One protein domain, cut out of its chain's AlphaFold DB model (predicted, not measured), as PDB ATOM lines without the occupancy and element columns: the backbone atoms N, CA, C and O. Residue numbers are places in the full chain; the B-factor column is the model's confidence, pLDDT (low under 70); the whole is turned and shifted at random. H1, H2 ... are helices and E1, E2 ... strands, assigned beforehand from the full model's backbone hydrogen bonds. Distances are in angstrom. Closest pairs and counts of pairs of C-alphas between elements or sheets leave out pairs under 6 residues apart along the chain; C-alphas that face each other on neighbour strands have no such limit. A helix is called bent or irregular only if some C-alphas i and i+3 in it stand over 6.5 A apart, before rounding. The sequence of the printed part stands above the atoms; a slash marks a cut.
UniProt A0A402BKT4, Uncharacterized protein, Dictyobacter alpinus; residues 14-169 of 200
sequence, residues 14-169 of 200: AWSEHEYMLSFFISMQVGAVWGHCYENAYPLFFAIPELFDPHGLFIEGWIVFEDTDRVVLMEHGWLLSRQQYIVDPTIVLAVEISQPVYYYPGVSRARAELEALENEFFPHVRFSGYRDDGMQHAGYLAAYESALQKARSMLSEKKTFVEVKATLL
ATOM      1  N   ALA A  14       0.704 -13.006 -25.951       75.19
ATOM      2  CA  ALA A  14       0.608 -11.661 -26.507       75.19
ATOM      3  C   ALA A  14      -0.864 -11.288 -26.730       75.19
ATOM      4  O   ALA A  14      -1.658 -12.124 -27.175       75.19
ATOM      5  N   TRP A  15      -1.235 -10.044 -26.437       84.75
ATOM      6  CA  TRP A  15      -2.559  -9.541 -26.793       84.75
ATOM      7  C   TRP A  15      -2.812  -9.589 -28.310       84.75
ATOM      8  O   TRP A  15      -1.897  -9.626 -29.134       84.75
ATOM      9  N   SER A  16      -4.082  -9.627 -28.684       90.75
ATOM     10  CA  SER A  16      -4.552  -9.449 -30.056       90.75
ATOM     11  C   SER A  16      -4.758  -7.967 -30.377       90.75
ATOM     12  O   SER A  16      -4.930  -7.147 -29.477       90.75
ATOM     13  N   GLU A  17      -4.833  -7.630 -31.667       93.38
ATOM     14  CA  GLU A  17      -5.182  -6.277 -32.131       93.38
ATOM     15  C   GLU A  17      -6.501  -5.783 -31.512       93.38
ATOM     16  O   GLU A  17      -6.617  -4.636 -31.090       93.38
ATOM     17  N   HIS A  18      -7.487  -6.677 -31.377       95.25
ATOM     18  CA  HIS A  18      -8.763  -6.363 -30.740       95.25
ATOM     19  C   HIS A  18      -8.596  -6.030 -29.247       95.25
ATOM     20  O   HIS A  18      -9.155  -5.041 -28.781       95.25
ATOM     21  N   GLU A  19      -7.806  -6.806 -28.502       96.00
ATOM     22  CA  GLU A  19      -7.528  -6.539 -27.081       96.00
ATOM     23  C   GLU A  19      -6.782  -5.217 -26.883       96.00
ATOM     24  O   GLU A  19      -7.120  -4.464 -25.968       96.00
ATOM     25  N   TYR A  20      -5.836  -4.895 -27.772       97.00
ATOM     26  CA  TYR A  20      -5.170  -3.594 -27.780       97.00
ATOM     27  C   TYR A  20      -6.170  -2.460 -27.989       97.00
ATOM     28  O   TYR A  20      -6.253  -1.550 -27.169       97.00
ATOM     29  N   MET A  21      -6.960  -2.523 -29.066       97.81
ATOM     30  CA  MET A  21      -7.902  -1.457 -29.409       97.81
ATOM     31  C   MET A  21      -8.951  -1.262 -28.315       97.81
ATOM     32  O   MET A  21      -9.233  -0.128 -27.936       97.81
ATOM     33  N   LEU A  22      -9.490  -2.351 -27.761       97.69
ATOM     34  CA  LEU A  22     -10.414  -2.301 -26.629       97.69
ATOM     35  C   LEU A  22      -9.771  -1.615 -25.417       97.69
ATOM     36  O   LEU A  22     -10.354  -0.694 -24.846       97.69
ATOM     37  N   SER A  23      -8.558  -2.034 -25.055       98.19
ATOM     38  CA  SER A  23      -7.802  -1.460 -23.940       98.19
ATOM     39  C   SER A  23      -7.496   0.024 -24.157       98.19
ATOM     40  O   SER A  23      -7.652   0.820 -23.233       98.19
ATOM     41  N   PHE A  24      -7.142   0.420 -25.381       98.12
ATOM     42  CA  PHE A  24      -6.885   1.807 -25.767       98.12
ATOM     43  C   PHE A  24      -8.142   2.680 -25.684       98.12
ATOM     44  O   PHE A  24      -8.107   3.758 -25.093       98.12
ATOM     45  N   PHE A  25      -9.282   2.214 -26.204       98.06
ATOM     46  CA  PHE A  25     -10.539   2.959 -26.087       98.06
ATOM     47  C   PHE A  25     -10.953   3.157 -24.630       98.06
ATOM     48  O   PHE A  25     -11.342   4.259 -24.243       98.06
ATOM     49  N   ILE A  26     -10.826   2.110 -23.815       98.00
ATOM     50  CA  ILE A  26     -11.129   2.187 -22.387       98.00
ATOM     51  C   ILE A  26     -10.167   3.144 -21.681       98.00
ATOM     52  O   ILE A  26     -10.626   3.983 -20.911       98.00
ATOM     53  N   SER A  27      -8.868   3.075 -21.989       98.19
ATOM     54  CA  SER A  27      -7.837   3.988 -21.479       98.19
ATOM     55  C   SER A  27      -8.225   5.454 -21.685       98.19
ATOM     56  O   SER A  27      -8.271   6.232 -20.731       98.19
ATOM     57  N   MET A  28      -8.623   5.807 -22.912       97.50
ATOM     58  CA  MET A  28      -9.082   7.153 -23.260       97.50
ATOM     59  C   MET A  28     -10.365   7.552 -22.522       97.50
ATOM     60  O   MET A  28     -10.499   8.700 -22.100       97.50
ATOM     61  N   GLN A  29     -11.312   6.626 -22.364       96.44
ATOM     62  CA  GLN A  29     -12.601   6.898 -21.725       96.44
ATOM     63  C   GLN A  29     -12.471   7.155 -20.221       96.44
ATOM     64  O   GLN A  29     -13.171   8.019 -19.692       96.44
ATOM     65  N   VAL A  30     -11.600   6.414 -19.533       94.81
ATOM     66  CA  VAL A  30     -11.405   6.558 -18.081       94.81
ATOM     67  C   VAL A  30     -10.336   7.588 -17.720       94.81
ATOM     68  O   VAL A  30     -10.147   7.867 -16.541       94.81
ATOM     69  N   GLY A  31      -9.645   8.158 -18.713       96.75
ATOM     70  CA  GLY A  31      -8.518   9.059 -18.477       96.75
ATOM     71  C   GLY A  31      -7.376   8.349 -17.755       96.75
ATOM     72  O   GLY A  31      -6.841   8.880 -16.784       96.75
ATOM     73  N   ALA A  32      -7.050   7.130 -18.194       96.81
ATOM     74  CA  ALA A  32      -6.054   6.295 -17.540       96.81
ATOM     75  C   ALA A  32      -4.685   6.984 -17.486       96.81
ATOM     76  O   ALA A  32      -4.262   7.661 -18.426       96.81
ATOM     77  N   VAL A  33      -3.973   6.771 -16.381       95.38
ATOM     78  CA  VAL A  33      -2.649   7.360 -16.150       95.38
ATOM     79  C   VAL A  33      -1.583   6.270 -16.150       95.38
ATOM     80  O   VAL A  33      -1.733   5.235 -15.495       95.38
ATOM     81  N   TRP A  34      -0.483   6.498 -16.871       93.31
ATOM     82  CA  TRP A  34       0.666   5.593 -16.859       93.31
ATOM     83  C   TRP A  34       1.222   5.424 -15.438       93.31
ATOM     84  O   TRP A  34       1.393   6.401 -14.715       93.31
ATOM     85  N   GLY A  35       1.511   4.182 -15.044       90.56
ATOM     86  CA  GLY A  35       1.995   3.845 -13.700       90.56
ATOM     87  C   GLY A  35       0.903   3.629 -12.644       90.56
ATOM     88  O   GLY A  35       1.217   3.112 -11.578       90.56
ATOM     89  N   HIS A  36      -0.366   3.929 -12.944       93.88
ATOM     90  CA  HIS A  36      -1.507   3.774 -12.026       93.88
ATOM     91  C   HIS A  36      -2.363   2.544 -12.370       93.88
ATOM     92  O   HIS A  36      -3.577   2.627 -12.557       93.88
ATOM     93  N   CYS A  37      -1.722   1.388 -12.573       95.81
ATOM     94  CA  CYS A  37      -2.393   0.231 -13.173       95.81
ATOM     95  C   CYS A  37      -3.573  -0.299 -12.353       95.81
ATOM     96  O   CYS A  37      -4.624  -0.606 -12.919       95.81
ATOM     97  N   TYR A  38      -3.437  -0.345 -11.030       95.44
ATOM     98  CA  TYR A  38      -4.494  -0.814 -10.144       95.44
ATOM     99  C   TYR A  38      -5.628   0.203 -10.018       95.44
ATOM    100  O   TYR A  38      -6.796  -0.181 -10.074       95.44
ATOM    101  N   GLU A  39      -5.303   1.492  -9.929       94.19
ATOM    102  CA  GLU A  39      -6.270   2.587  -9.845       94.19
ATOM    103  C   GLU A  39      -7.043   2.774 -11.150       94.19
ATOM    104  O   GLU A  39      -8.203   3.172 -11.120       94.19
ATOM    105  N   ASN A  40      -6.443   2.444 -12.295       96.19
ATOM    106  CA  ASN A  40      -7.152   2.420 -13.570       96.19
ATOM    107  C   ASN A  40      -8.051   1.173 -13.687       96.19
ATOM    108  O   ASN A  40      -9.169   1.264 -14.191       96.19
ATOM    109  N   ALA A  41      -7.576  -0.002 -13.252       97.12
ATOM    110  CA  ALA A  41      -8.263  -1.278 -13.469       97.12
ATOM    111  C   ALA A  41      -9.396  -1.562 -12.465       97.12
ATOM    112  O   ALA A  41     -10.465  -2.020 -12.864       97.12
ATOM    113  N   TYR A  42      -9.200  -1.303 -11.170       96.56
ATOM    114  CA  TYR A  42     -10.180  -1.653 -10.135       96.56
ATOM    115  C   TYR A  42     -11.537  -0.947 -10.319       96.56
ATOM    116  O   TYR A  42     -12.544  -1.644 -10.466       96.56
ATOM    117  N   PRO A  43     -11.622   0.399 -10.387       95.81
ATOM    118  CA  PRO A  43     -12.909   1.077 -10.559       95.81
ATOM    119  C   PRO A  43     -13.555   0.769 -11.915       95.81
ATOM    120  O   PRO A  43     -14.780   0.690 -12.012       95.81
ATOM    121  N   LEU A  44     -12.748   0.536 -12.955       96.88
ATOM    122  CA  LEU A  44     -13.226   0.161 -14.283       96.88
ATOM    123  C   LEU A  44     -14.067  -1.125 -14.256       96.88
ATOM    124  O   LEU A  44     -15.080  -1.198 -14.954       96.88
ATOM    125  N   PHE A  45     -13.692  -2.106 -13.429       97.62
ATOM    126  CA  PHE A  45     -14.445  -3.355 -13.274       97.62
ATOM    127  C   PHE A  45     -15.913  -3.109 -12.879       97.62
ATOM    128  O   PHE A  45     -16.825  -3.791 -13.351       97.62
ATOM    129  N   PHE A  46     -16.151  -2.106 -12.033       96.69
ATOM    130  CA  PHE A  46     -17.485  -1.727 -11.566       96.69
ATOM    131  C   PHE A  46     -18.190  -0.744 -12.501       96.69
ATOM    132  O   PHE A  46     -19.415  -0.770 -12.592       96.69
ATOM    133  N   ALA A  47     -17.432   0.099 -13.203       96.50
ATOM    134  CA  ALA A  47     -17.976   1.142 -14.066       96.50
ATOM    135  C   ALA A  47     -18.605   0.611 -15.366       96.50
ATOM    136  O   ALA A  47     -19.459   1.288 -15.936       96.50
ATOM    137  N   ILE A  48     -18.191  -0.569 -15.848       96.44
ATOM    138  CA  ILE A  48     -18.670  -1.150 -17.118       96.44
ATOM    139  C   ILE A  48     -19.118  -2.610 -16.911       96.44
ATOM    140  O   ILE A  48     -18.485  -3.543 -17.421       96.44
ATOM    141  N   PRO A  49     -20.199  -2.855 -16.149       96.00
ATOM    142  CA  PRO A  49     -20.640  -4.210 -15.819       96.00
ATOM    143  C   PRO A  49     -20.975  -5.044 -17.062       96.00
ATOM    144  O   PRO A  49     -20.763  -6.250 -17.061       96.00
ATOM    145  N   GLU A  50     -21.412  -4.440 -18.168       97.06
ATOM    146  CA  GLU A  50     -21.726  -5.157 -19.410       97.06
ATOM    147  C   GLU A  50     -20.507  -5.862 -20.022       97.06
ATOM    148  O   GLU A  50     -20.660  -6.857 -20.743       97.06
ATOM    149  N   LEU A  51     -19.305  -5.349 -19.749       97.44
ATOM    150  CA  LEU A  51     -18.050  -5.908 -20.239       97.44
ATOM    151  C   LEU A  51     -17.533  -7.035 -19.338       97.44
ATOM    152  O   LEU A  51     -16.952  -8.004 -19.837       97.44
ATOM    153  N   PHE A  52     -17.757  -6.934 -18.028       97.62
ATOM    154  CA  PHE A  52     -17.167  -7.842 -17.045       97.62
ATOM    155  C   PHE A  52     -18.157  -8.878 -16.512       97.62
ATOM    156  O   PHE A  52     -17.772 -10.014 -16.286       97.62
ATOM    157  N   ASP A  53     -19.445  -8.593 -16.389       95.25
ATOM    158  CA  ASP A  53     -20.354  -9.540 -15.749       95.25
ATOM    159  C   ASP A  53     -20.810 -10.676 -16.678       95.25
ATOM    160  O   ASP A  53     -21.045 -10.469 -17.878       95.25
ATOM    161  N   PRO A  54     -20.989 -11.899 -16.138       95.69
ATOM    162  CA  PRO A  54     -20.736 -12.322 -14.749       95.69
ATOM    163  C   PRO A  54     -19.367 -13.012 -14.545       95.69
ATOM    164  O   PRO A  54     -19.116 -13.581 -13.487       95.69
ATOM    165  N   HIS A  55     -18.512 -13.044 -15.571       96.56
ATOM    166  CA  HIS A  55     -17.330 -13.924 -15.636       96.56
ATOM    167  C   HIS A  55     -15.990 -13.188 -15.747       96.56
ATOM    168  O   HIS A  55     -14.952 -13.808 -15.967       96.56
ATOM    169  N   GLY A  56     -16.021 -11.870 -15.661       97.50
ATOM    170  CA  GLY A  56     -14.856 -11.019 -15.696       97.50
ATOM    171  C   GLY A  56     -14.063 -11.149 -14.411       97.50
ATOM    172  O   GLY A  56     -14.601 -11.478 -13.349       97.50
ATOM    173  N   LEU A  57     -12.770 -10.889 -14.528       98.25
ATOM    174  CA  LEU A  57     -11.819 -11.036 -13.439       98.25
ATOM    175  C   LEU A  57     -10.942  -9.796 -13.354       98.25
ATOM    176  O   LEU A  57     -10.531  -9.253 -14.377       98.25
ATOM    177  N   PHE A  58     -10.610  -9.391 -12.138       97.94
ATOM    178  CA  PHE A  58      -9.481  -8.507 -11.882       97.94
ATOM    179  C   PHE A  58      -8.257  -9.356 -11.567       97.94
ATOM    180  O   PHE A  58      -8.340 -10.308 -10.785       97.94
ATOM    181  N   ILE A  59      -7.129  -9.014 -12.175       97.75
ATOM    182  CA  ILE A  59      -5.901  -9.788 -12.087       97.75
ATOM    183  C   ILE A  59      -4.801  -8.941 -11.456       97.75
ATOM    184  O   ILE A  59      -4.510  -7.843 -11.923       97.75
ATOM    185  N   GLU A  60      -4.153  -9.493 -10.434       96.75
ATOM    186  CA  GLU A  60      -2.847  -9.036  -9.961       96.75
ATOM    187  C   GLU A  60      -1.788 -10.009 -10.462       96.75
ATOM    188  O   GLU A  60      -1.901 -11.227 -10.281       96.75
ATOM    189  N   GLY A  61      -0.740  -9.501 -11.093       96.38
ATOM    190  CA  GLY A  61       0.311 -10.360 -11.606       96.38
ATOM    191  C   GLY A  61       1.471  -9.574 -12.173       96.38
ATOM    192  O   GLY A  61       1.819  -8.504 -11.683       96.38
ATOM    193  N   TRP A  62       2.072 -10.140 -13.210       97.19
ATOM    194  CA  TRP A  62       3.283  -9.614 -13.814       97.19
ATOM    195  C   TRP A  62       3.112  -9.514 -15.318       97.19
ATOM    196  O   TRP A  62       2.491 -10.377 -15.941       97.19
ATOM    197  N   ILE A  63       3.708  -8.489 -15.906       97.12
ATOM    198  CA  ILE A  63       3.853  -8.379 -17.350       97.12
ATOM    199  C   ILE A  63       5.323  -8.298 -17.734       97.12
ATOM    200  O   ILE A  63       6.163  -7.822 -16.967       97.12
ATOM    201  N   VAL A  64       5.628  -8.763 -18.941       97.06
ATOM    202  CA  VAL A  64       6.948  -8.629 -19.553       97.06
ATOM    203  C   VAL A  64       6.799  -8.013 -20.930       97.06
ATOM    204  O   VAL A  64       6.026  -8.508 -21.750       97.06
ATOM    205  N   PHE A  65       7.559  -6.962 -21.206       95.88
ATOM    206  CA  PHE A  65       7.616  -6.344 -22.525       95.88
ATOM    207  C   PHE A  65       9.007  -5.774 -22.793       95.88
ATOM    208  O   PHE A  65       9.843  -5.640 -21.899       95.88
ATOM    209  N   GLU A  66       9.270  -5.470 -24.057       95.38
ATOM    210  CA  GLU A  66      10.500  -4.819 -24.493       95.38
ATOM    211  C   GLU A  66      10.226  -3.375 -24.872       95.38
ATOM    212  O   GLU A  66       9.276  -3.111 -25.594       95.38
ATOM    213  N   ASP A  67      11.109  -2.479 -24.454       91.56
ATOM    214  CA  ASP A  67      11.264  -1.152 -25.046       91.56
ATOM    215  C   ASP A  67      12.587  -1.125 -25.844       91.56
ATOM    216  O   ASP A  67      13.293  -2.138 -25.973       91.56
ATOM    217  N   THR A  68      12.921   0.030 -26.410       92.00
ATOM    218  CA  THR A  68      14.073   0.302 -27.271       92.00
ATOM    219  C   THR A  68      15.377  -0.245 -26.682       92.00
ATOM    220  O   THR A  68      16.127  -0.939 -27.369       92.00
ATOM    221  N   ASP A  69      15.624   0.006 -25.398       95.94
ATOM    222  CA  ASP A  69      16.872  -0.299 -24.689       95.94
ATOM    223  C   ASP A  69      16.678  -1.202 -23.458       95.94
ATOM    224  O   ASP A  69      17.636  -1.499 -22.735       95.94
ATOM    225  N   ARG A  70      15.446  -1.658 -23.204       96.88
ATOM    226  CA  ARG A  70      15.061  -2.333 -21.958       96.88
ATOM    227  C   ARG A  70      14.225  -3.582 -22.205       96.88
ATOM    228  O   ARG A  70      13.391  -3.621 -23.106       96.88
ATOM    229  N   VAL A  71      14.416  -4.584 -21.353       97.44
ATOM    230  CA  VAL A  71      13.422  -5.627 -21.080       97.44
ATOM    231  C   VAL A  71      12.828  -5.321 -19.714       97.44
ATOM    232  O   VAL A  71      13.552  -5.310 -18.715       97.44
ATOM    233  N   VAL A  72      11.527  -5.057 -19.681       97.19
ATOM    234  CA  VAL A  72      10.804  -4.646 -18.480       97.19
ATOM    235  C   VAL A  72      10.008  -5.830 -17.948       97.19
ATOM    236  O   VAL A  72       9.208  -6.416 -18.674       97.19
ATOM    237  N   LEU A  73      10.222  -6.168 -16.679       97.50
ATOM    238  CA  LEU A  73       9.351  -7.018 -15.877       97.50
ATOM    239  C   LEU A  73       8.623  -6.115 -14.886       97.50
ATOM    240  O   LEU A  73       9.271  -5.476 -14.062       97.50
ATOM    241  N   MET A  74       7.302  -6.033 -14.983       96.25
ATOM    242  CA  MET A  74       6.507  -5.097 -14.194       96.25
ATOM    243  C   MET A  74       5.396  -5.820 -13.444       96.25
ATOM    244  O   MET A  74       4.636  -6.581 -14.036       96.25
ATOM    245  N   GLU A  75       5.305  -5.571 -12.144       96.50
ATOM    246  CA  GLU A  75       4.130  -5.907 -11.350       96.50
ATOM    247  C   GLU A  75       2.950  -5.044 -11.798       96.50
ATOM    248  O   GLU A  75       3.081  -3.823 -11.891       96.50
ATOM    249  N   HIS A  76       1.819  -5.671 -12.116       96.88
ATOM    250  CA  HIS A  76       0.757  -5.004 -12.860       96.88
ATOM    251  C   HIS A  76      -0.640  -5.501 -12.492       96.88
ATOM    252  O   HIS A  76      -0.831  -6.656 -12.088       96.88
ATOM    253  N   GLY A  77      -1.619  -4.615 -12.665       96.94
ATOM    254  CA  GLY A  77      -3.046  -4.892 -12.537       96.94
ATOM    255  C   GLY A  77      -3.769  -4.732 -13.867       96.94
ATOM    256  O   GLY A  77      -3.584  -3.730 -14.553       96.94
ATOM    257  N   TRP A  78      -4.601  -5.706 -14.231       98.12
ATOM    258  CA  TRP A  78      -5.434  -5.647 -15.435       98.12
ATOM    259  C   TRP A  78      -6.740  -6.417 -15.244       98.12
ATOM    260  O   TRP A  78      -6.954  -7.072 -14.223       98.12
ATOM    261  N   LEU A  79      -7.623  -6.346 -16.238       98.38
ATOM    262  CA  LEU A  79      -8.905  -7.038 -16.226       98.38
ATOM    263  C   LEU A  79      -8.982  -8.098 -17.325       98.38
ATOM    264  O   LEU A  79      -8.404  -7.958 -18.404       98.38
ATOM    265  N   LEU A  80      -9.769  -9.137 -17.071       97.88
ATOM    266  CA  LEU A  80     -10.315 -10.017 -18.095       97.88
ATOM    267  C   LEU A  80     -11.806  -9.724 -18.231       97.88
ATOM    268  O   LEU A  80     -12.545  -9.759 -17.248       97.88
ATOM    269  N   SER A  81     -12.257  -9.444 -19.451       97.56
ATOM    270  CA  SER A  81     -13.686  -9.313 -19.756       97.56
ATOM    271  C   SER A  81     -14.418 -10.649 -19.593       97.56
ATOM    272  O   SER A  81     -13.808 -11.720 -19.540       97.56
ATOM    273  N   ARG A  82     -15.754 -10.627 -19.622       96.31
ATOM    274  CA  ARG A  82     -16.571 -11.854 -19.622       96.31
ATOM    275  C   ARG A  82     -16.272 -12.792 -20.802       96.31
ATOM    276  O   ARG A  82     -16.538 -13.986 -20.718       96.31
ATOM    277  N   GLN A  83     -15.718 -12.257 -21.894       95.62
ATOM    278  CA  GLN A  83     -15.283 -13.000 -23.085       95.62
ATOM    279  C   GLN A  83     -13.811 -13.440 -23.006       95.62
ATOM    280  O   GLN A  83     -13.275 -13.951 -23.984       95.62
ATOM    281  N   GLN A  84     -13.164 -13.259 -21.850       94.31
ATOM    282  CA  GLN A  84     -11.754 -13.576 -21.601       94.31
ATOM    283  C   GLN A  84     -10.769 -12.759 -22.454       94.31
ATOM    284  O   GLN A  84      -9.625 -13.168 -22.646       94.31
ATOM    285  N   TYR A  85     -11.194 -11.590 -22.945       96.06
ATOM    286  CA  TYR A  85     -10.284 -10.599 -23.524       96.06
ATOM    287  C   TYR A  85      -9.549  -9.830 -22.436       96.06
ATOM    288  O   TYR A  85     -10.183  -9.401 -21.465       96.06
ATOM    289  N   ILE A  86      -8.250  -9.617 -22.641       96.94
ATOM    290  CA  ILE A  86      -7.436  -8.723 -21.814       96.94
ATOM    291  C   ILE A  86      -7.898  -7.281 -22.019       96.94
ATOM    292  O   ILE A  86      -8.008  -6.803 -23.148       96.94
ATOM    293  N   VAL A  87      -8.153  -6.602 -20.903       98.00
ATOM    294  CA  VAL A  87      -8.456  -5.176 -20.834       98.00
ATOM    295  C   VAL A  87      -7.441  -4.533 -19.897       98.00
ATOM    296  O   VAL A  87      -7.507  -4.694 -18.678       98.00
ATOM    297  N   ASP A  88      -6.489  -3.818 -20.482       97.94
ATOM    298  CA  ASP A  88      -5.375  -3.194 -19.776       97.94
ATOM    299  C   ASP A  88      -5.237  -1.724 -20.197       97.94
ATOM    300  O   ASP A  88      -4.485  -1.394 -21.119       97.94
ATOM    301  N   PRO A  89      -5.979  -0.815 -19.542       97.88
ATOM    302  CA  PRO A  89      -6.001   0.593 -19.922       97.88
ATOM    303  C   PRO A  89      -4.666   1.309 -19.681       97.88
ATOM    304  O   PRO A  89      -4.491   2.440 -20.129       97.88
ATOM    305  N   THR A  90      -3.727   0.682 -18.971       97.31
ATOM    306  CA  THR A  90      -2.467   1.319 -18.584       97.31
ATOM    307  C   THR A  90      -1.359   0.986 -19.564       97.31
ATOM    308  O   THR A  90      -0.649   1.887 -20.001       97.31
ATOM    309  N   ILE A  91      -1.199  -0.288 -19.937       96.44
ATOM    310  CA  ILE A  91      -0.053  -0.693 -20.758       96.44
ATOM    311  C   ILE A  91      -0.086  -0.085 -22.161       96.44
ATOM    312  O   ILE A  91       0.961   0.271 -22.688       96.44
ATOM    313  N   VAL A  92      -1.280   0.109 -22.733       97.00
ATOM    314  CA  VAL A  92      -1.487   0.728 -24.056       97.00
ATOM    315  C   VAL A  92      -0.935   2.152 -24.158       97.00
ATOM    316  O   VAL A  92      -0.780   2.661 -25.261       97.00
ATOM    317  N   LEU A  93      -0.619   2.789 -23.026       96.19
ATOM    318  CA  LEU A  93       0.027   4.103 -22.972       96.19
ATOM    319  C   LEU A  93       1.550   4.037 -23.158       96.19
ATOM    320  O   LEU A  93       2.174   5.068 -23.395       96.19
ATOM    321  N   ALA A  94       2.156   2.856 -23.015       93.81
ATOM    322  CA  ALA A  94       3.606   2.662 -23.052       93.81
ATOM    323  C   ALA A  94       4.085   1.766 -24.197       93.81
ATOM    324  O   ALA A  94       5.292   1.620 -24.386       93.81
ATOM    325  N   VAL A  95       3.171   1.133 -24.934       94.94
ATOM    326  CA  VAL A  95       3.527   0.170 -25.975       94.94
ATOM    327  C   VAL A  95       2.675   0.363 -27.229       94.94
ATOM    328  O   VAL A  95       1.501   0.740 -27.171       94.94
ATOM    329  N   GLU A  96       3.265   0.041 -28.374       94.25
ATOM    330  CA  GLU A  96       2.579   0.058 -29.666       94.25
ATOM    331  C   GLU A  96       1.717  -1.193 -29.879       94.25
ATOM    332  O   GLU A  96       1.975  -2.255 -29.309       94.25
ATOM    333  N   ILE A  97       0.735  -1.113 -30.781       94.38
ATOM    334  CA  ILE A  97      -0.169  -2.235 -31.100       94.38
ATOM    335  C   ILE A  97       0.560  -3.503 -31.567       94.38
ATOM    336  O   ILE A  97       0.143  -4.620 -31.271       94.38
ATOM    337  N   SER A  98       1.674  -3.340 -32.284       90.88
ATOM    338  CA  SER A  98       2.504  -4.448 -32.765       90.88
ATOM    339  C   SER A  98       3.509  -4.950 -31.728       90.88
ATOM    340  O   SER A  98       4.214  -5.927 -31.984       90.88
ATOM    341  N   GLN A  99       3.638  -4.265 -30.591       93.06
ATOM    342  CA  GLN A  99       4.611  -4.603 -29.566       93.06
ATOM    343  C   GLN A  99       4.072  -5.741 -28.690       93.06
ATOM    344  O   GLN A  99       2.961  -5.646 -28.159       93.06
ATOM    345  N   PRO A 100       4.826  -6.841 -28.527       92.31
ATOM    346  CA  PRO A 100       4.381  -7.950 -27.701       92.31
ATOM    347  C   PRO A 100       4.455  -7.588 -26.213       92.31
ATOM    348  O   PRO A 100       5.496  -7.157 -25.716       92.31
ATOM    349  N   VAL A 101       3.362  -7.854 -25.499       95.38
ATOM    350  CA  VAL A 101       3.282  -7.822 -24.033       95.38
ATOM    351  C   VAL A 101       2.881  -9.207 -23.550       95.38
ATOM    352  O   VAL A 101       1.904  -9.772 -24.034       95.38
ATOM    353  N   TYR A 102       3.634  -9.768 -22.613       95.88
ATOM    354  CA  TYR A 102       3.399 -11.102 -22.070       95.88
ATOM    355  C   TYR A 102       2.818 -11.004 -20.664       95.88
ATOM    356  O   TYR A 102       3.470 -10.460 -19.779       95.88
ATOM    357  N   TYR A 103       1.630 -11.567 -20.455       96.50
ATOM    358  CA  TYR A 103       0.917 -11.527 -19.176       96.50
ATOM    359  C   TYR A 103       1.115 -12.805 -18.357       96.50
ATOM    360  O   TYR A 103       1.065 -13.917 -18.889       96.50
ATOM    361  N   TYR A 104       1.311 -12.637 -17.052       96.31
ATOM    362  CA  TYR A 104       1.529 -13.707 -16.081       96.31
ATOM    363  C   TYR A 104       0.591 -13.494 -14.883       96.31
ATOM    364  O   TYR A 104       0.947 -12.772 -13.946       96.31
ATOM    365  N   PRO A 105      -0.628 -14.067 -14.914       96.12
ATOM    366  CA  PRO A 105      -1.612 -13.890 -13.848       96.12
ATOM    367  C   PRO A 105      -1.135 -14.565 -12.556       96.12
ATOM    368  O   PRO A 105      -0.798 -15.748 -12.572       96.12
ATOM    369  N   GLY A 106      -1.120 -13.827 -11.443       95.62
ATOM    370  CA  GLY A 106      -0.721 -14.347 -10.131       95.62
ATOM    371  C   GLY A 106      -1.902 -14.594  -9.192       95.62
ATOM    372  O   GLY A 106      -2.016 -15.671  -8.604       95.62
ATOM    373  N   VAL A 107      -2.799 -13.615  -9.073       95.69
ATOM    374  CA  VAL A 107      -4.056 -13.696  -8.317       95.69
ATOM    375  C   VAL A 107      -5.186 -13.209  -9.210       95.69
ATOM    376  O   VAL A 107      -5.078 -12.159  -9.835       95.69
ATOM    377  N   SER A 108      -6.272 -13.972  -9.280       96.69
ATOM    378  CA  SER A 108      -7.492 -13.595  -9.999       96.69
ATOM    379  C   SER A 108      -8.619 -13.422  -8.997       96.69
ATOM    380  O   SER A 108      -8.746 -14.254  -8.102       96.69
ATOM    381  N   ARG A 109      -9.421 -12.369  -9.144       96.88
ATOM    382  CA  ARG A 109     -10.562 -12.092  -8.267       96.88
ATOM    383  C   ARG A 109     -11.820 -11.853  -9.075       96.88
ATOM    384  O   ARG A 109     -11.810 -11.071 -10.029       96.88
ATOM    385  N   ALA A 110     -12.891 -12.527  -8.681       96.94
ATOM    386  CA  ALA A 110     -14.223 -12.287  -9.216       96.94
ATOM    387  C   ALA A 110     -14.899 -11.101  -8.508       96.94
ATOM    388  O   ALA A 110     -14.440 -10.635  -7.466       96.94
ATOM    389  N   ARG A 111     -16.042 -10.651  -9.044       96.19
ATOM    390  CA  ARG A 111     -16.822  -9.522  -8.504       96.19
ATOM    391  C   ARG A 111     -17.019  -9.583  -6.990       96.19
ATOM    392  O   ARG A 111     -16.669  -8.633  -6.307       96.19
ATOM    393  N   ALA A 112     -17.536 -10.699  -6.477       96.62
ATOM    394  CA  ALA A 112     -17.844 -10.833  -5.052       96.62
ATOM    395  C   ALA A 112     -16.599 -10.663  -4.160       96.62
ATOM    396  O   ALA A 112     -16.695 -10.129  -3.060       96.62
ATOM    397  N   GLU A 113     -15.428 -11.095  -4.635       95.88
ATOM    398  CA  GLU A 113     -14.165 -10.878  -3.927       95.88
ATOM    399  C   GLU A 113     -13.743  -9.409  -3.996       95.88
ATOM    400  O   GLU A 113     -13.295  -8.873  -2.995       95.88
ATOM    401  N   LEU A 114     -13.912  -8.735  -5.136       95.25
ATOM    402  CA  LEU A 114     -13.566  -7.315  -5.283       95.25
ATOM    403  C   LEU A 114     -14.480  -6.381  -4.487       95.25
ATOM    404  O   LEU A 114     -14.003  -5.374  -3.971       95.25
ATOM    405  N   GLU A 115     -15.766  -6.712  -4.377       95.50
ATOM    406  CA  GLU A 115     -16.730  -6.000  -3.525       95.50
ATOM    407  C   GLU A 115     -16.349  -6.126  -2.046       95.50
ATOM    408  O   GLU A 115     -16.446  -5.163  -1.295       95.50
ATOM    409  N   ALA A 116     -15.839  -7.289  -1.630       95.25
ATOM    410  CA  ALA A 116     -15.331  -7.486  -0.274       95.25
ATOM    411  C   ALA A 116     -14.017  -6.728   0.010       95.25
ATOM    412  O   ALA A 116     -13.614  -6.642   1.168       95.25
ATOM    413  N   LEU A 117     -13.360  -6.198  -1.028       92.94
ATOM    414  CA  LEU A 117     -12.125  -5.412  -0.957       92.94
ATOM    415  C   LEU A 117     -12.366  -3.911  -1.187       92.94
ATOM    416  O   LEU A 117     -11.436  -3.173  -1.507       92.94
ATOM    417  N   GLU A 118     -13.610  -3.444  -1.077       91.12
ATOM    418  CA  GLU A 118     -13.918  -2.021  -1.201       91.12
ATOM    419  C   GLU A 118     -13.127  -1.200  -0.165       91.12
ATOM    420  O   GLU A 118     -13.165  -1.484   1.030       91.12
ATOM    421  N   ASN A 119     -12.443  -0.147  -0.627       86.88
ATOM    422  CA  ASN A 119     -11.553   0.717   0.166       86.88
ATOM    423  C   ASN A 119     -10.250   0.062   0.663       86.88
ATOM    424  O   ASN A 119      -9.544   0.661   1.475       86.88
ATOM    425  N   GLU A 120      -9.902  -1.123   0.165       90.94
ATOM    426  CA  GLU A 120      -8.602  -1.743   0.424       90.94
ATOM    427  C   GLU A 120      -7.523  -1.248  -0.552       90.94
ATOM    428  O   GLU A 120      -7.803  -0.763  -1.652       90.94
ATOM    429  N   PHE A 121      -6.258  -1.399  -0.157       89.31
ATOM    430  CA  PHE A 121      -5.118  -1.062  -1.008       89.31
ATOM    431  C   PHE A 121      -4.800  -2.170  -2.017       89.31
ATOM    432  O   PHE A 121      -4.867  -3.363  -1.702       89.31
ATOM    433  N   PHE A 122      -4.363  -1.758  -3.210       90.31
ATOM    434  CA  PHE A 122      -3.847  -2.638  -4.258       90.31
ATOM    435  C   PHE A 122      -2.351  -2.377  -4.533       90.31
ATOM    436  O   PHE A 122      -1.905  -1.242  -4.359       90.31
ATOM    437  N   PRO A 123      -1.557  -3.387  -4.952       91.06
ATOM    438  CA  PRO A 123      -1.925  -4.797  -5.128       91.06
ATOM    439  C   PRO A 123      -2.267  -5.472  -3.797       91.06
ATOM    440  O   PRO A 123      -1.455  -5.498  -2.868       91.06
ATOM    441  N   HIS A 124      -3.470  -6.035  -3.698       91.38
ATOM    442  CA  HIS A 124      -4.003  -6.519  -2.432       91.38
ATOM    443  C   HIS A 124      -3.237  -7.747  -1.919       91.38
ATOM    444  O   HIS A 124      -3.157  -7.967  -0.712       91.38
ATOM    445  N   VAL A 125      -2.588  -8.511  -2.809       89.56
ATOM    446  CA  VAL A 125      -1.751  -9.666  -2.435       89.56
ATOM    447  C   VAL A 125      -0.627  -9.304  -1.452       89.56
ATOM    448  O   VAL A 125      -0.185 -10.161  -0.688       89.56
ATOM    449  N   ARG A 126      -0.182  -8.041  -1.418       86.25
ATOM    450  CA  ARG A 126       0.833  -7.568  -0.461       86.25
ATOM    451  C   ARG A 126       0.280  -7.305   0.935       86.25
ATOM    452  O   ARG A 126       1.013  -7.397   1.913       86.25
ATOM    453  N   PHE A 127      -1.008  -6.996   1.036       82.31
ATOM    454  CA  PHE A 127      -1.656  -6.612   2.291       82.31
ATOM    455  C   PHE A 127      -2.441  -7.769   2.921       82.31
ATOM    456  O   PHE A 127      -2.741  -7.740   4.112       82.31
ATOM    457  N   SER A 128      -2.690  -8.848   2.173       76.88
ATOM    458  CA  SER A 128      -3.464 -10.010   2.626       76.88
ATOM    459  C   SER A 128      -2.652 -11.053   3.420       76.88
ATOM    460  O   SER A 128      -2.957 -12.245   3.376       76.88
ATOM    461  N   GLY A 129      -1.603 -10.635   4.138       70.69
ATOM    462  CA  GLY A 129      -0.846 -11.503   5.054       70.69
ATOM    463  C   GLY A 129       0.285 -12.337   4.431       70.69
ATOM    464  O   GLY A 129       0.768 -13.265   5.076       70.69
ATOM    465  N   TYR A 130       0.746 -12.008   3.219       71.62
ATOM    466  CA  TYR A 130       1.787 -12.754   2.486       71.62
ATOM    467  C   TYR A 130       3.185 -12.108   2.521       71.62
ATOM    468  O   TYR A 130       3.954 -12.266   1.570       71.62
ATOM    469  N   ARG A 131       3.527 -11.432   3.632       75.06
ATOM    470  CA  ARG A 131       4.634 -10.454   3.759       75.06
ATOM    471  C   ARG A 131       4.450  -9.232   2.858       75.06
ATOM    472  O   ARG A 131       3.660  -9.249   1.922       75.06
ATOM    473  N   ASP A 132       5.245  -8.202   3.130       78.62
ATOM    474  CA  ASP A 132       5.163  -6.885   2.487       78.62
ATOM    475  C   ASP A 132       5.341  -6.916   0.952       78.62
ATOM    476  O   ASP A 132       5.009  -5.947   0.273       78.62
ATOM    477  N   ASP A 133       5.854  -8.014   0.382       81.44
ATOM    478  CA  ASP A 133       6.074  -8.187  -1.059       81.44
ATOM    479  C   ASP A 133       5.096  -9.155  -1.751       81.44
ATOM    480  O   ASP A 133       5.186  -9.334  -2.967       81.44
ATOM    481  N   GLY A 134       4.170  -9.778  -1.011       85.94
ATOM    482  CA  GLY A 134       3.183 -10.728  -1.539       85.94
ATOM    483  C   GLY A 134       3.751 -12.090  -1.969       85.94
ATOM    484  O   GLY A 134       3.002 -12.963  -2.416       85.94
ATOM    485  N   MET A 135       5.060 -12.322  -1.828       91.44
ATOM    486  CA  MET A 135       5.745 -13.486  -2.413       91.44
ATOM    487  C   MET A 135       5.494 -14.803  -1.669       91.44
ATOM    488  O   MET A 135       5.916 -15.861  -2.130       91.44
ATOM    489  N   GLN A 136       4.788 -14.784  -0.535       90.62
ATOM    490  CA  GLN A 136       4.317 -16.020   0.100       90.62
ATOM    491  C   GLN A 136       3.055 -16.599  -0.557       90.62
ATOM    492  O   GLN A 136       2.711 -17.752  -0.287       90.62
ATOM    493  N   HIS A 137       2.371 -15.847  -1.424       93.12
ATOM    494  CA  HIS A 137       1.259 -16.382  -2.199       93.12
ATOM    495  C   HIS A 137       1.793 -17.258  -3.344       93.12
ATOM    496  O   HIS A 137       2.404 -16.759  -4.289       93.12
ATOM    497  N   ALA A 138       1.538 -18.570  -3.290       92.69
ATOM    498  CA  ALA A 138       2.137 -19.544  -4.210       92.69
ATOM    499  C   ALA A 138       1.873 -19.236  -5.697       92.69
ATOM    500  O   ALA A 138       2.790 -19.309  -6.511       92.69
ATOM    501  N   GLY A 139       0.645 -18.838  -6.052       92.56
ATOM    502  CA  GLY A 139       0.312 -18.461  -7.432       92.56
ATOM    503  C   GLY A 139       1.005 -17.173  -7.886       92.56
ATOM    504  O   GLY A 139       1.394 -17.047  -9.043       92.56
ATOM    505  N   TYR A 140       1.237 -16.248  -6.955       94.56
ATOM    506  CA  TYR A 140       1.870 -14.965  -7.249       94.56
ATOM    507  C   TYR A 140       3.373 -15.128  -7.468       94.56
ATOM    508  O   TYR A 140       3.919 -14.617  -8.443       94.56
ATOM    509  N   LEU A 141       4.015 -15.925  -6.606       94.69
ATOM    510  CA  LEU A 141       5.411 -16.318  -6.748       94.69
ATOM    511  C   LEU A 141       5.650 -17.069  -8.064       94.69
ATOM    512  O   LEU A 141       6.557 -16.716  -8.810       94.69
ATOM    513  N   ALA A 142       4.809 -18.054  -8.392       95.31
ATOM    514  CA  ALA A 142       4.941 -18.812  -9.636       95.31
ATOM    515  C   ALA A 142       4.796 -17.923 -10.887       95.31
ATOM    516  O   ALA A 142       5.527 -18.095 -11.870       95.31
ATOM    517  N   ALA A 143       3.881 -16.947 -10.853       95.81
ATOM    518  CA  ALA A 143       3.725 -15.964 -11.921       95.81
ATOM    519  C   ALA A 143       4.969 -15.076 -12.063       95.81
ATOM    520  O   ALA A 143       5.458 -14.891 -13.179       95.81
ATOM    521  N   TYR A 144       5.521 -14.593 -10.945       96.44
ATOM    522  CA  TYR A 144       6.765 -13.825 -10.929       96.44
ATOM    523  C   TYR A 144       7.941 -14.623 -11.503       96.44
ATOM    524  O   TYR A 144       8.658 -14.128 -12.369       96.44
ATOM    525  N   GLU A 145       8.136 -15.871 -11.073       96.88
ATOM    526  CA  GLU A 145       9.228 -16.724 -11.558       96.88
ATOM    527  C   GLU A 145       9.122 -16.981 -13.068       96.88
ATOM    528  O   GLU A 145      10.121 -16.893 -13.790       96.88
ATOM    529  N   SER A 146       7.903 -17.216 -13.560       96.38
ATOM    530  CA  SER A 146       7.622 -17.407 -14.987       96.38
ATOM    531  C   SER A 146       7.889 -16.134 -15.798       96.38
ATOM    532  O   SER A 146       8.541 -16.185 -16.848       96.38
ATOM    533  N   ALA A 147       7.449 -14.978 -15.294       96.69
ATOM    534  CA  ALA A 147       7.735 -13.678 -15.890       96.69
ATOM    535  C   ALA A 147       9.246 -13.405 -15.913       96.69
ATOM    536  O   ALA A 147       9.799 -13.003 -16.937       96.69
ATOM    537  N   LEU A 148       9.953 -13.697 -14.819       97.44
ATOM    538  CA  LEU A 148      11.397 -13.499 -14.711       97.44
ATOM    539  C   LEU A 148      12.159 -14.375 -15.705       97.44
ATOM    540  O   LEU A 148      13.106 -13.909 -16.342       97.44
ATOM    541  N   GLN A 149      11.743 -15.630 -15.876       97.19
ATOM    542  CA  GLN A 149      12.316 -16.513 -16.887       97.19
ATOM    543  C   GLN A 149      12.116 -15.945 -18.299       97.19
ATOM    544  O   GLN A 149      13.067 -15.916 -19.086       97.19
ATOM    545  N   LYS A 150      10.914 -15.452 -18.615       96.50
ATOM    546  CA  LYS A 150      10.625 -14.833 -19.914       96.50
ATOM    547  C   LYS A 150      11.470 -13.590 -20.149       96.50
ATOM    548  O   LYS A 150      12.112 -13.501 -21.194       96.50
ATOM    549  N   ALA A 151      11.530 -12.684 -19.177       97.12
ATOM    550  CA  ALA A 151      12.332 -11.471 -19.273       97.12
ATOM    551  C   ALA A 151      13.811 -11.810 -19.508       97.12
ATOM    552  O   ALA A 151      14.442 -11.265 -20.409       97.12
ATOM    553  N   ARG A 152      14.352 -12.804 -18.793       97.06
ATOM    554  CA  ARG A 152      15.722 -13.285 -19.020       97.06
ATOM    555  C   ARG A 152      15.941 -13.846 -20.423       97.06
ATOM    556  O   ARG A 152      16.997 -13.605 -20.992       97.06
ATOM    557  N   SER A 153      14.966 -14.555 -20.995       96.56
ATOM    558  CA  SER A 153      15.073 -15.074 -22.369       96.56
ATOM    559  C   SER A 153      15.022 -13.990 -23.453       96.56
ATOM    560  O   SER A 153      15.431 -14.243 -24.581       96.56
ATOM    561  N   MET A 154      14.503 -12.807 -23.116       95.00
ATOM    562  CA  MET A 154      14.379 -11.648 -24.007       95.00
ATOM    563  C   MET A 154      15.600 -10.715 -23.929       95.00
ATOM    564  O   MET A 154      15.790  -9.852 -24.784       95.00
ATOM    565  N   LEU A 155      16.454 -10.879 -22.913       96.25
ATOM    566  CA  LEU A 155      17.654 -10.060 -22.764       96.25
ATOM    567  C   LEU A 155      18.663 -10.327 -23.883       96.25
ATOM    568  O   LEU A 155      18.926 -11.463 -24.274       96.25
ATOM    569  N   SER A 156      19.285  -9.246 -24.345       94.75
ATOM    570  CA  SER A 156      20.412  -9.262 -25.278       94.75
ATOM    571  C   SER A 156      21.514  -8.341 -24.761       94.75
ATOM    572  O   SER A 156      21.265  -7.516 -23.885       94.75
ATOM    573  N   GLU A 157      22.717  -8.424 -25.332       94.31
ATOM    574  CA  GLU A 157      23.870  -7.595 -24.932       94.31
ATOM    575  C   GLU A 157      23.602  -6.081 -24.989       94.31
ATOM    576  O   GLU A 157      24.295  -5.301 -24.343       94.31
ATOM    577  N   LYS A 158      22.600  -5.657 -25.768       95.44
ATOM    578  CA  LYS A 158      22.247  -4.247 -25.974       95.44
ATOM    579  C   LYS A 158      21.102  -3.763 -25.088       95.44
ATOM    580  O   LYS A 158      20.789  -2.577 -25.136       95.44
ATOM    581  N   LYS A 159      20.448  -4.656 -24.341       95.44
ATOM    582  CA  LYS A 159      19.279  -4.319 -23.523       95.44
ATOM    583  C   LYS A 159      19.590  -4.439 -22.042       95.44
ATOM    584  O   LYS A 159      20.268  -5.364 -21.604       95.44
ATOM    585  N   THR A 160      19.038  -3.518 -21.268       96.94
ATOM    586  CA  THR A 160      19.095  -3.559 -19.808       96.94
ATOM    587  C   THR A 160      17.861  -4.260 -19.245       96.94
ATOM    588  O   THR A 160      16.769  -4.174 -19.804       96.94
ATOM    589  N   PHE A 161      18.032  -4.994 -18.146       97.06
ATOM    590  CA  PHE A 161      16.912  -5.575 -17.410       97.06
ATOM    591  C   PHE A 161      16.376  -4.554 -16.408       97.06
ATOM    592  O   PHE A 161      17.144  -4.026 -15.600       97.06
ATOM    593  N   VAL A 162      15.069  -4.310 -16.442       96.62
ATOM    594  CA  VAL A 162      14.381  -3.430 -15.500       96.62
ATOM    595  C   VAL A 162      13.255  -4.195 -14.821       96.62
ATOM    596  O   VAL A 162      12.352  -4.700 -15.480       96.62
ATOM    597  N   GLU A 163      13.307  -4.253 -13.494       95.25
ATOM    598  CA  GLU A 163      12.223  -4.762 -12.659       95.25
ATOM    599  C   GLU A 163      11.482  -3.578 -12.032       95.25
ATOM    600  O   GLU A 163      12.090  -2.742 -11.358       95.25
ATOM    601  N   VAL A 164      10.174  -3.511 -12.269       93.56
ATOM    602  CA  VAL A 164       9.268  -2.505 -11.716       93.56
ATOM    603  C   VAL A 164       8.286  -3.202 -10.791       93.56
ATOM    604  O   VAL A 164       7.591  -4.138 -11.179       93.56
ATOM    605  N   LYS A 165       8.216  -2.725  -9.555       90.44
ATOM    606  CA  LYS A 165       7.206  -3.130  -8.584       90.44
ATOM    607  C   LYS A 165       6.237  -1.975  -8.407       90.44
ATOM    608  O   LYS A 165       6.691  -0.836  -8.306       90.44
ATOM    609  N   ALA A 166       4.940  -2.251  -8.341       82.94
ATOM    610  CA  ALA A 166       3.977  -1.221  -8.007       82.94
ATOM    611  C   ALA A 166       4.292  -0.739  -6.589       82.94
ATOM    612  O   ALA A 166       4.423  -1.535  -5.655       82.94
ATOM    613  N   THR A 167       4.514   0.557  -6.429       69.88
ATOM    614  CA  THR A 167       4.673   1.172  -5.114       69.88
ATOM    615  C   THR A 167       3.345   1.790  -4.727       69.88
ATOM    616  O   THR A 167       2.673   2.369  -5.577       69.88
ATOM    617  N   LEU A 168       2.992   1.726  -3.441       59.56
ATOM    618  CA  LEU A 168       2.046   2.690  -2.894       59.56
ATOM    619  C   LEU A 168       2.662   4.064  -3.150       59.56
ATOM    620  O   LEU A 168       3.714   4.377  -2.587       59.56
ATOM    621  N   LEU A 169       2.080   4.849  -4.055       52.62
ATOM    622  CA  LEU A 169       2.462   6.248  -4.140       52.62
ATOM    623  C   LEU A 169       2.131   6.870  -2.778       52.62
ATOM    624  O   LEU A 169       1.030   6.637  -2.267       52.62
TER     625      LEU A 169
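This is residues 14 to 169 of the 200 residues of an uncharacterized protein of Dictyobacter alpinus (UniProt A0A402BKT4). A strongly twisted sheet of four strands, its three long strands E1, E2 and E3 sharply bent, has helices over one face: H5 packs along the part with Val 64 and Val 71, and the shorter H2 along the part with Phe 58 and Gly 77. H1 is off the sheet and packs on residues 87 to 90 of a long link, while the small helices H3 and H4 sit towards one end of the longest axis. The printed part has 156 residues, in the order H1 H2 H3 E1 E2 E3 H4 H5 E4; the sheet, E3 E1 E2 E4, is mixed, and so is the class, helices and strands. It is compact, with a radius of gyration of the C-alphas of 15.0 A and spans of 46 by 36 by 27 A.

E2, residues 70 to 80, is 26.8 A long and bends by 68 degrees at residue 75. E1, residues 57 to 66, is 25.7 A long and bends by 68 degrees at residue 60. E3, residues 101 to 109, 21.4 A, bends by 71 degrees at residue 106. E4, residues 160 to 164, ends with C-alpha 164 at (9.268, -2.505, -11.716). H5, residues 138 to 154, spans 24.6 A, and H1, residues 17 to 30, spans 20.0 A from C-alpha 17 at (-5.182, -6.277, -32.131). H2 is residues 37 to 47, H3 residues 49 to 52 and H4 residues 111 to 115.

E1 and E2 form an antiparallel hairpin, with N 59 and O 78 2.8 A apart. E3 is antiparallel to E1, with N 104 and O 62 at 2.8 A. E4 is parallel to E2, with N 164 and O 73 at 2.8 A. H2 and H5 on one face make two layers, helices over a sheet. H5 is over E1 and E2 at a height of 7.7 A; its closest C-alphas to E1 are those of Ala 151 and Val 64, 6.1 A. H2 is over E2 at 8.5 A, and only just irregular: C-alphas 40 and 43 are 6.6 A apart. E3, H4 H5, E4 is a split strand-helix-strand unit, E1 and E2 between its strands, with a right-handed crossover. H4 only grazes the sheet. H1 and H2 are close but not clearly touching, Val 30 and Asn 40 having the closest C-alphas, 7.5 A. Every O i to N i+4 pair is within hydrogen-bond range in H1, H4 and H5, and 4 of 7 in H2; H3 is too short for one.

The C-alphas of Ala 112 and Glu 157 are the two farthest apart, 46.3 A. The printed part has no cut. The links E2 to E3 and H4 to H5 are long. Residues 167 to 169 have pLDDT under 70.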